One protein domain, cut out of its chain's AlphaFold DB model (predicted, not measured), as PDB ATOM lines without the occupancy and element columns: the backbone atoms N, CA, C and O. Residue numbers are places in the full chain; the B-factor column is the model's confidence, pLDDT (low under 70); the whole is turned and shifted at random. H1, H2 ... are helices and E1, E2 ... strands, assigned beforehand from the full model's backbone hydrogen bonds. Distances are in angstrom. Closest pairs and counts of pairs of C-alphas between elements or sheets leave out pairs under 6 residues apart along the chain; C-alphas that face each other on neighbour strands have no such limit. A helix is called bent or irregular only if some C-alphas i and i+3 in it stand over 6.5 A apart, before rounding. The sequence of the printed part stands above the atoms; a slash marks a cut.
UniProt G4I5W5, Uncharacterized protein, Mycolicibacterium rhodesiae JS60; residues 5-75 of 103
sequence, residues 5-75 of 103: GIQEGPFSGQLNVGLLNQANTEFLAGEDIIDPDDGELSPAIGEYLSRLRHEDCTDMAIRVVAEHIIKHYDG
ATOM      1  N   GLY A   5      90.395   5.301  20.292       83.69
ATOM      2  CA  GLY A   5      91.593   5.417  19.461       83.69
ATOM      3  C   GLY A   5      92.878   5.173  20.252       83.69
ATOM      4  O   GLY A   5      92.861   5.145  21.482       83.69
ATOM      5  N   ILE A   6      93.989   5.003  19.528       85.38
ATOM      6  CA  ILE A   6      95.343   4.940  20.089       85.38
ATOM      7  C   ILE A   6      96.197   6.054  19.504       85.38
ATOM      8  O   ILE A   6      96.188   6.274  18.292       85.38
ATOM      9  N   GLN A   7      96.964   6.702  20.376       81.56
ATOM     10  CA  GLN A   7      98.017   7.634  20.007       81.56
ATOM     11  C   GLN A   7      99.319   7.260  20.705       81.56
ATOM     12  O   GLN A   7      99.386   7.190  21.932       81.56
ATOM     13  N   GLU A   8     100.369   7.077  19.913       77.81
ATOM     14  CA  GLU A   8     101.727   6.939  20.424       77.81
ATOM     15  C   GLU A   8     102.271   8.306  20.854       77.81
ATOM     16  O   GLU A   8     102.220   9.291  20.110       77.81
ATOM     17  N   GLY A   9     102.790   8.371  22.075       68.62
ATOM     18  CA  GLY A   9     103.536   9.515  22.569       68.62
ATOM     19  C   GLY A   9     104.855   9.654  21.802       68.62
ATOM     20  O   GLY A   9     105.555   8.657  21.596       68.62
ATOM     21  N   PRO A  10     105.235  10.872  21.382       58.50
ATOM     22  CA  PRO A  10     106.478  11.074  20.659       58.50
ATOM     23  C   PRO A  10     107.669  10.663  21.534       58.50
ATOM     24  O   PRO A  10     107.853  11.173  22.638       58.50
ATOM     25  N   PHE A  11     108.482   9.739  21.018       56.34
ATOM     26  CA  PHE A  11     109.757   9.289  21.600       56.34
ATOM     27  C   PHE A  11     109.687   8.617  22.985       56.34
ATOM     28  O   PHE A  11     110.735   8.306  23.550       56.34
ATOM     29  N   SER A  12     108.493   8.360  23.529       60.66
ATOM     30  CA  SER A  12     108.315   7.728  24.847       60.66
ATOM     31  C   SER A  12     107.860   6.270  24.781       60.66
ATOM     32  O   SER A  12     107.924   5.576  25.793       60.66
ATOM     33  N   GLY A  13     107.370   5.805  23.623       63.06
ATOM     34  CA  GLY A  13     106.714   4.497  23.501       63.06
ATOM     35  C   GLY A  13     105.403   4.400  24.294       63.06
ATOM     36  O   GLY A  13     104.854   3.313  24.450       63.06
ATOM     37  N   GLN A  14     104.901   5.523  24.821       74.06
ATOM     38  CA  GLN A  14     103.655   5.571  25.573       74.06
ATOM     39  C   GLN A  14     102.474   5.391  24.619       74.06
ATOM     40  O   GLN A  14     102.348   6.134  23.650       74.06
ATOM     41  N   LEU A  15     101.583   4.449  24.917       75.75
ATOM     42  CA  LEU A  15     100.313   4.299  24.211       75.75
ATOM     43  C   LEU A  15      99.217   5.001  25.006       75.75
ATOM     44  O   LEU A  15      98.871   4.579  26.107       75.75
ATOM     45  N   ASN A  16      98.672   6.072  24.442       79.62
ATOM     46  CA  ASN A  16      97.502   6.748  24.980       79.62
ATOM     47  C   ASN A  16      96.258   6.143  24.337       79.62
ATOM     48  O   ASN A  16      96.153   6.096  23.109       79.62
ATOM     49  N   VAL A  17      95.326   5.683  25.167       83.12
ATOM     50  CA  VAL A  17      94.020   5.176  24.738       83.12
ATOM     51  C   VAL A  17      92.966   6.150  25.233       83.12
ATOM     52  O   VAL A  17      92.966   6.514  26.407       83.12
ATOM     53  N   GLY A  18      92.066   6.568  24.353       83.81
ATOM     54  CA  GLY A  18      91.056   7.565  24.694       83.81
ATOM     55  C   GLY A  18      89.817   7.465  23.821       83.81
ATOM     56  O   GLY A  18      89.848   6.849  22.750       83.81
ATOM     57  N   LEU A  19      88.731   8.064  24.308       85.38
ATOM     58  CA  LEU A  19      87.479   8.197  23.571       85.38
ATOM     59  C   LEU A  19      87.665   9.156  22.396       85.38
ATOM     60  O   LEU A  19      88.298  10.201  22.531       85.38
ATOM     61  N   LEU A  20      87.093   8.797  21.254       84.25
ATOM     62  CA  LEU A  20      87.039   9.648  20.076       84.25
ATOM     63  C   LEU A  20      85.693  10.370  19.997       84.25
ATOM     64  O   LEU A  20      84.668   9.892  20.503       84.25
ATOM     65  N   ASN A  21      85.699  11.505  19.305       82.25
ATOM     66  CA  ASN A  21      84.478  12.191  18.900       82.25
ATOM     67  C   ASN A  21      83.614  11.292  17.985       82.25
ATOM     68  O   ASN A  21      84.073  10.280  17.455       82.25
ATOM     69  N   GLN A  22      82.353  11.667  17.743       78.38
ATOM     70  CA  GLN A  22      81.441  10.862  16.908       78.38
ATOM     71  C   GLN A  22      81.942  10.656  15.466       78.38
ATOM     72  O   GLN A  22      81.602   9.658  14.825       78.38
ATOM     73  N   ALA A  23      82.756  11.587  14.958       81.81
ATOM     74  CA  ALA A  23      83.379  11.497  13.642       81.81
ATOM     75  C   ALA A  23      84.573  10.519  13.605       81.81
ATOM     76  O   ALA A  23      85.016  10.137  12.521       81.81
ATOM     77  N   ASN A  24      85.059  10.066  14.764       78.44
ATOM     78  CA  ASN A  24      86.261   9.252  14.952       78.44
ATOM     79  C   ASN A  24      87.536   9.900  14.389       78.44
ATOM     80  O   ASN A  24      88.403   9.202  13.858       78.44
ATOM     81  N   THR A  25      87.637  11.228  14.467       80.38
ATOM     82  CA  THR A  25      88.770  11.995  13.924       80.38
ATOM     83  C   THR A  25      89.706  12.524  15.001       80.38
ATOM     84  O   THR A  25      90.885  12.720  14.724       80.38
ATOM     85  N   GLU A  26      89.200  12.753  16.214       84.19
ATOM     86  CA  GLU A  26      89.912  13.446  17.294       84.19
ATOM     87  C   GLU A  26      89.571  12.825  18.653       84.19
ATOM     88  O   GLU A  26      88.474  12.283  18.830       84.19
ATOM     89  N   PHE A  27      90.511  12.902  19.601       85.12
ATOM     90  CA  PHE A  27      90.270  12.516  20.991       85.12
ATOM     91  C   PHE A  27      89.396  13.553  21.685       85.12
ATOM     92  O   PHE A  27      89.635  14.747  21.540       85.12
ATOM     93  N   LEU A  28      88.433  13.081  22.471       83.69
ATOM     94  CA  LEU A  28      87.670  13.941  23.368       83.69
ATOM     95  C   LEU A  28      88.560  14.380  24.535       83.69
ATOM     96  O   LEU A  28      89.132  13.539  25.238       83.69
ATOM     97  N   ALA A  29      88.665  15.690  24.734       77.19
ATOM     98  CA  ALA A  29      89.315  16.306  25.880       77.19
ATOM     99  C   ALA A  29      88.307  16.554  27.015       77.19
ATOM    100  O   ALA A  29      87.093  16.469  26.837       77.19
ATOM    101  N   GLY A  30      88.811  16.862  28.215       70.56
ATOM    102  CA  GLY A  30      87.962  17.089  29.391       70.56
ATOM    103  C   GLY A  30      86.919  18.193  29.187       70.56
ATOM    104  O   GLY A  30      85.796  18.041  29.646       70.56
ATOM    105  N   GLU A  31      87.265  19.246  28.443       70.50
ATOM    106  CA  GLU A  31      86.371  20.363  28.099       70.50
ATOM    107  C   GLU A  31      85.291  20.009  27.065       70.50
ATOM    108  O   GLU A  31      84.258  20.666  27.011       70.50
ATOM    109  N   ASP A  32      85.481  18.944  26.280       72.12
ATOM    110  CA  ASP A  32      84.436  18.439  25.380       72.12
ATOM    111  C   ASP A  32      83.392  17.621  26.158       72.12
ATOM    112  O   ASP A  32      82.212  17.552  25.796       72.12
ATOM    113  N   ILE A  33      83.853  16.966  27.228       74.25
ATOM    114  CA  ILE A  33      83.101  16.003  28.037       74.25
ATOM    115  C   ILE A  33      82.333  16.697  29.155       74.25
ATOM    116  O   ILE A  33      81.213  16.283  29.449       74.25
ATOM    117  N   ILE A  34      82.920  17.730  29.755       78.62
ATOM    118  CA  ILE A  34      82.395  18.423  30.927       78.62
ATOM    119  C   ILE A  34      81.980  19.841  30.542       78.62
ATOM    120  O   ILE A  34      82.770  20.584  29.963       78.62
ATOM    121  N   ASP A  35      80.750  20.214  30.880       75.44
ATOM    122  CA  ASP A  35      80.264  21.580  30.757       75.44
ATOM    123  C   ASP A  35      81.022  22.481  31.755       75.44
ATOM    124  O   ASP A  35      81.071  22.183  32.955       75.44
ATOM    125  N   PRO A  36      81.673  23.560  31.289       76.19
ATOM    126  CA  PRO A  36      82.464  24.429  32.151       76.19
ATOM    127  C   PRO A  36      81.625  25.236  33.155       76.19
ATOM    128  O   PRO A  36      82.198  25.733  34.129       76.19
ATOM    129  N   ASP A  37      80.315  25.384  32.935       81.69
ATOM    130  CA  ASP A  37      79.444  26.215  33.769       81.69
ATOM    131  C   ASP A  37      78.966  25.485  35.035       81.69
ATOM    132  O   ASP A  37      78.839  26.108  36.095       81.69
ATOM    133  N   ASP A  38      78.724  24.175  34.952       84.50
ATOM    134  CA  ASP A  38      78.214  23.373  36.072       84.50
ATOM    135  C   ASP A  38      79.090  22.164  36.447       84.50
ATOM    136  O   ASP A  38      78.912  21.594  37.526       84.50
ATOM    137  N   GLY A  39      80.094  21.819  35.633       77.75
ATOM    138  CA  GLY A  39      80.989  20.690  35.881       77.75
ATOM    139  C   GLY A  39      80.355  19.320  35.618       77.75
ATOM    140  O   GLY A  39      80.961  18.301  35.965       77.75
ATOM    141  N   GLU A  40      79.163  19.280  35.019       82.88
ATOM    142  CA  GLU A  40      78.456  18.056  34.642       82.88
ATOM    143  C   GLU A  40      78.794  17.628  33.207       82.88
ATOM    144  O   GLU A  40      79.485  18.320  32.464       82.88
ATOM    145  N   LEU A  41      78.331  16.445  32.793       76.50
ATOM    146  CA  LEU A  41      78.516  15.994  31.412       76.50
ATOM    147  C   LEU A  41      77.805  16.927  30.429       76.50
ATOM    148  O   LEU A  41      76.600  17.158  30.557       76.50
ATOM    149  N   SER A  42      78.513  17.360  29.382       76.75
ATOM    150  CA  SER A  42      77.903  18.185  28.340       76.75
ATOM    151  C   SER A  42      76.707  17.437  27.711       76.75
ATOM    152  O   SER A  42      76.811  16.237  27.423       76.75
ATOM    153  N   PRO A  43      75.549  18.085  27.469       73.06
ATOM    154  CA  PRO A  43      74.336  17.386  27.024       73.06
ATOM    155  C   PRO A  43      74.513  16.595  25.718       73.06
ATOM    156  O   PRO A  43      73.956  15.508  25.556       73.06
ATOM    157  N   ALA A  44      75.335  17.116  24.801       70.69
ATOM    158  CA  ALA A  44      75.666  16.463  23.536       70.69
ATOM    159  C   ALA A  44      76.491  15.175  23.726       70.69
ATOM    160  O   ALA A  44      76.364  14.232  22.938       70.69
ATOM    161  N   ILE A  45      77.313  15.112  24.781       73.62
ATOM    162  CA  ILE A  45      78.115  13.938  25.134       73.62
ATOM    163  C   ILE A  45      77.355  12.992  26.065       73.62
ATOM    164  O   ILE A  45      77.512  11.780  25.928       73.62
ATOM    165  N   GLY A  46      76.465  13.485  26.925       72.00
ATOM    166  CA  GLY A  46      75.639  12.654  27.803       72.00
ATOM    167  C   GLY A  46      74.825  11.601  27.040       72.00
ATOM    168  O   GLY A  46      74.827  10.427  27.410       72.00
ATOM    169  N   GLU A  47      74.202  11.971  25.916       73.44
ATOM    170  CA  GLU A  47      73.475  11.021  25.056       73.44
ATOM    171  C   GLU A  47      74.411  10.063  24.291       73.44
ATOM    172  O   GLU A  47      74.057   8.931  23.953       73.44
ATOM    173  N   TYR A  48      75.618  10.513  23.960       73.25
ATOM    174  CA  TYR A  48      76.620   9.686  23.293       73.25
ATOM    175  C   TYR A  48      77.201   8.631  24.247       73.25
ATOM    176  O   TYR A  48      77.270   7.456  23.890       73.25
ATOM    177  N   LEU A  49      77.535   9.028  25.478       73.50
ATOM    178  CA  LEU A  49      78.043   8.142  26.522       73.50
ATOM    179  C   LEU A  49      76.959   7.227  27.097       73.50
ATOM    180  O   LEU A  49      77.263   6.091  27.438       73.50
ATOM    181  N   SER A  50      75.693   7.649  27.161       75.38
ATOM    182  CA  SER A  50      74.609   6.782  27.656       75.38
ATOM    183  C   SER A  50      74.356   5.559  26.765       75.38
ATOM    184  O   SER A  50      73.835   4.543  27.228       75.38
ATOM    185  N   ARG A  51      74.759   5.632  25.490       72.62
ATOM    186  CA  ARG A  51      74.728   4.512  24.539       72.62
ATOM    187  C   ARG A  51      75.896   3.539  24.714       72.62
ATOM    188  O   ARG A  51      75.836   2.435  24.174       72.62
ATOM    189  N   LEU A  52      76.935   3.923  25.450       71.38
ATOM    190  CA  LEU A  52      78.052   3.061  25.803       71.38
ATOM    191  C   LEU A  52      77.725   2.321  27.102       71.38
ATOM    192  O   LEU A  52      77.629   2.925  28.169       71.38
ATOM    193  N   ARG A  53      77.577   0.993  27.048       68.69
ATOM    194  CA  ARG A  53      77.550   0.207  28.288       68.69
ATOM    195  C   ARG A  53      78.974   0.066  28.817       68.69
ATOM    196  O   ARG A  53      79.924  -0.029  28.048       68.69
ATOM    197  N   HIS A  54      79.132   0.069  30.138       65.06
ATOM    198  CA  HIS A  54      80.452   0.076  30.781       65.06
ATOM    199  C   HIS A  54      81.339  -1.117  30.364       65.06
ATOM    200  O   HIS A  54      82.543  -0.961  30.160       65.06
ATOM    201  N   GLU A  55      80.729  -2.289  30.179       60.03
ATOM    202  CA  GLU A  55      81.393  -3.499  29.677       60.03
ATOM    203  C   GLU A  55      81.874  -3.317  28.224       60.03
ATOM    204  O   GLU A  55      83.047  -3.542  27.932       60.03
ATOM    205  N   ASP A  56      81.030  -2.746  27.351       73.50
ATOM    206  CA  ASP A  56      81.381  -2.454  25.954       73.50
ATOM    207  C   ASP A  56      82.557  -1.462  25.848       73.50
ATOM    208  O   ASP A  56      83.408  -1.597  24.969       73.50
ATOM    209  N   CYS A  57      82.656  -0.481  26.753       72.94
ATOM    210  CA  CYS A  57      83.789   0.455  26.787       72.94
ATOM    211  C   CYS A  57      85.121  -0.246  27.055       72.94
ATOM    212  O   CYS A  57      86.118   0.040  26.387       72.94
ATOM    213  N   THR A  58      85.139  -1.153  28.032       77.31
ATOM    214  CA  THR A  58      86.361  -1.857  28.440       77.31
ATOM    215  C   THR A  58      86.819  -2.798  27.331       77.31
ATOM    216  O   THR A  58      87.979  -2.748  26.914       77.31
ATOM    217  N   ASP A  59      85.887  -3.569  26.768       80.19
ATOM    218  CA  ASP A  59      86.158  -4.481  25.658       80.19
ATOM    219  C   ASP A  59      86.653  -3.738  24.417       80.19
ATOM    220  O   ASP A  59      87.588  -4.178  23.742       80.19
ATOM    221  N   MET A  60      86.067  -2.578  24.117       82.19
ATOM    222  CA  MET A  60      86.490  -1.772  22.980       82.19
ATOM    223  C   MET A  60      87.867  -1.145  23.184       82.19
ATOM    224  O   MET A  60      88.661  -1.154  22.241       82.19
ATOM    225  N   ALA A  61      88.183  -0.656  24.383       79.94
ATOM    226  CA  ALA A  61      89.514  -0.146  24.699       79.94
ATOM    227  C   ALA A  61      90.578  -1.251  24.567       79.94
ATOM    228  O   ALA A  61      91.571  -1.073  23.856       79.94
ATOM    229  N   ILE A  62      90.327  -2.427  25.156       84.62
ATOM    230  CA  ILE A  62      91.211  -3.600  25.049       84.62
ATOM    231  C   ILE A  62      91.382  -4.016  23.588       84.62
ATOM    232  O   ILE A  62      92.499  -4.277  23.138       84.62
ATOM    233  N   ARG A  63      90.293  -4.043  22.814       85.88
ATOM    234  CA  ARG A  63      90.337  -4.423  21.402       85.88
ATOM    235  C   ARG A  63      91.219  -3.485  20.580       85.88
ATOM    236  O   ARG A  63      91.958  -3.968  19.727       85.88
ATOM    237  N   VAL A  64      91.164  -2.174  20.814       87.25
ATOM    238  CA  VAL A  64      92.005  -1.211  20.080       87.25
ATOM    239  C   VAL A  64      93.487  -1.424  20.408       87.25
ATOM    240  O   VAL A  64      94.310  -1.427  19.492       87.25
ATOM    241  N   VAL A  65      93.822  -1.703  21.672       86.44
ATOM    242  CA  VAL A  65      95.185  -2.087  22.085       86.44
ATOM    243  C   VAL A  65      95.623  -3.386  21.411       86.44
ATOM    244  O   VAL A  65      96.707  -3.442  20.833       86.44
ATOM    245  N   ALA A  66      94.772  -4.413  21.403       87.44
ATOM    246  CA  ALA A  66      95.070  -5.685  20.753       87.44
ATOM    247  C   ALA A  66      95.294  -5.525  19.237       87.44
ATOM    248  O   ALA A  66      96.254  -6.072  18.691       87.44
ATOM    249  N   GLU A  67      94.447  -4.745  18.555       87.56
ATOM    250  CA  GLU A  67      94.599  -4.422  17.130       87.56
ATOM    251  C   GLU A  67      95.931  -3.703  16.855       87.56
ATOM    252  O   GLU A  67      96.606  -4.015  15.870       87.56
ATOM    253  N   HIS A  68      96.334  -2.777  17.729       87.25
ATOM    254  CA  HIS A  68      97.607  -2.070  17.623       87.25
ATOM    255  C   HIS A  68      98.808  -3.012  17.806       87.25
ATOM    256  O   HIS A  68      99.699  -3.035  16.955       87.25
ATOM    257  N   ILE A  69      98.798  -3.853  18.845       86.88
ATOM    258  CA  ILE A  69      99.876  -4.819  19.111       86.88
ATOM    259  C   ILE A  69     100.039  -5.804  17.945       86.88
ATOM    260  O   ILE A  69     101.157  -6.049  17.498       86.88
ATOM    261  N   ILE A  70      98.937  -6.317  17.388       87.88
ATOM    262  CA  ILE A  70      98.980  -7.184  16.198       87.88
ATOM    263  C   ILE A  70      99.639  -6.464  15.018       87.88
ATOM    264  O   ILE A  70     100.475  -7.041  14.330       87.88
ATOM    265  N   LYS A  71      99.243  -5.215  14.757       86.88
ATOM    266  CA  LYS A  71      99.682  -4.481  13.567       86.88
ATOM    267  C   LYS A  71     101.152  -4.066  13.632       86.88
ATOM    268  O   LYS A  71     101.808  -4.044  12.594       86.88
ATOM    269  N   HIS A  72     101.640  -3.696  14.812       85.38
ATOM    270  CA  HIS A  72     102.947  -3.053  14.969       85.38
ATOM    271  C   HIS A  72     104.011  -3.960  15.600       85.38
ATOM    272  O   HIS A  72     105.196  -3.720  15.394       85.38
ATOM    273  N   TYR A  73     103.601  -5.014  16.313       84.56
ATOM    274  CA  TYR A  73     104.497  -5.871  17.096       84.56
ATOM    275  C   TYR A  73     104.249  -7.373  16.868       84.56
ATOM    276  O   TYR A  73     104.611  -8.199  17.698       84.56
ATOM    277  N   ASP A  74     103.594  -7.738  15.759       85.38
ATOM    278  CA  ASP A  74     103.296  -9.132  15.381       85.38
ATOM    279  C   ASP A  74     102.586  -9.939  16.490       85.38
ATOM    280  O   ASP A  74     102.767 -11.142  16.667       85.38
ATOM    281  N   GLY A  75     101.756  -9.250  17.280       85.75
ATOM    282  CA  GLY A  75     100.944  -9.866  18.328       85.75
ATOM    283  C   GLY A  75     101.641 -10.056  19.677       85.75
ATOM    284  O   GLY A  75     100.969 -10.508  20.601       85.75
TER     285      GLY A  75
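This is residues 5 to 75 of the 103 residues of an uncharacterized protein of Mycolicibacterium rhodesiae JS60 (UniProt G4I5W5). A two-stranded hairpin, E1 and E2, has one long helix, H3, passing it with residues 57 to 68, while the short helices H1 and H2 and the loops round them make a second, loosely built part toward the other end. A tight link of three residues leads from H2 round an open corner into H3, which comes back past the hairpin; its last residues, 69 to 73, stick out beyond it. The 71 printed residues hold two named strands and three named helices, in the order E1, E2, H1, H2, H3; the sheet's order is E1 - E2, antiparallel, and the class is mixed, helices and strands. The whole is loose, with a radius of gyration of the C-alphas of 14.3 A, and elongated, spanning 45 by 28 by 18 A.

Start at E1, residues 5 to 8, and go on to E2, residues 15 to 19: they form an antiparallel hairpin, with 153 degrees between their directions. C-alphas 6 and 17 face each other at 4.8 A; look for N 7 and O 16 at 2.9 A and N 16 and O 7 at 2.8 A, both within hydrogen-bond range. Further on, H1, residues 30 to 33, is close to but not clearly touching H2, residues 43 to 50; their closest C-alphas, those of Ile 33 and Ile 45, are 6.1 A apart. H3, residues 54 to 73, is apart from both H1 and H2. Its closest C-alphas to E1 are those of Val 64 and Gly 5, 6.7 A apart; to E2, those of Ala 61 and Val 17, 7.0 A apart. Every O i to N i+4 pair in H3 is within hydrogen-bond range, against 2 of 4 in H2; H1 is too short for such a pair, and its one O i to N i+3 pair is within range.

Find C-alpha 5 at (91.593, 5.417, 19.461), where E1 begins; it is 10.3 A long, and E2 is 13.4 A. H1 has four residues. H2 begins at C-alpha 43, (74.336, 17.386, 27.024), and is 10.6 A long; it is neither bent nor irregular, but only just: C-alphas 44 and 47 are 6.1 A apart. H3 runs 28.3 A to C-alpha 73 at (104.497, -5.871, 17.096).

The two C-alphas farthest apart, those of Asp 37 and Asp 74, are 46.4 A apart. The printed part has no cut and no long link; the link from H2 to H3 is tight. Residues 50 to 56, of which 54 to 56 belong to H3, stand free, as do residues 69 to 74, of which 69 to 73 belong to H3. Mean pLDDT of the printed part is 77.9; look for values under 70 at residues 9 to 13 and 53 to 55.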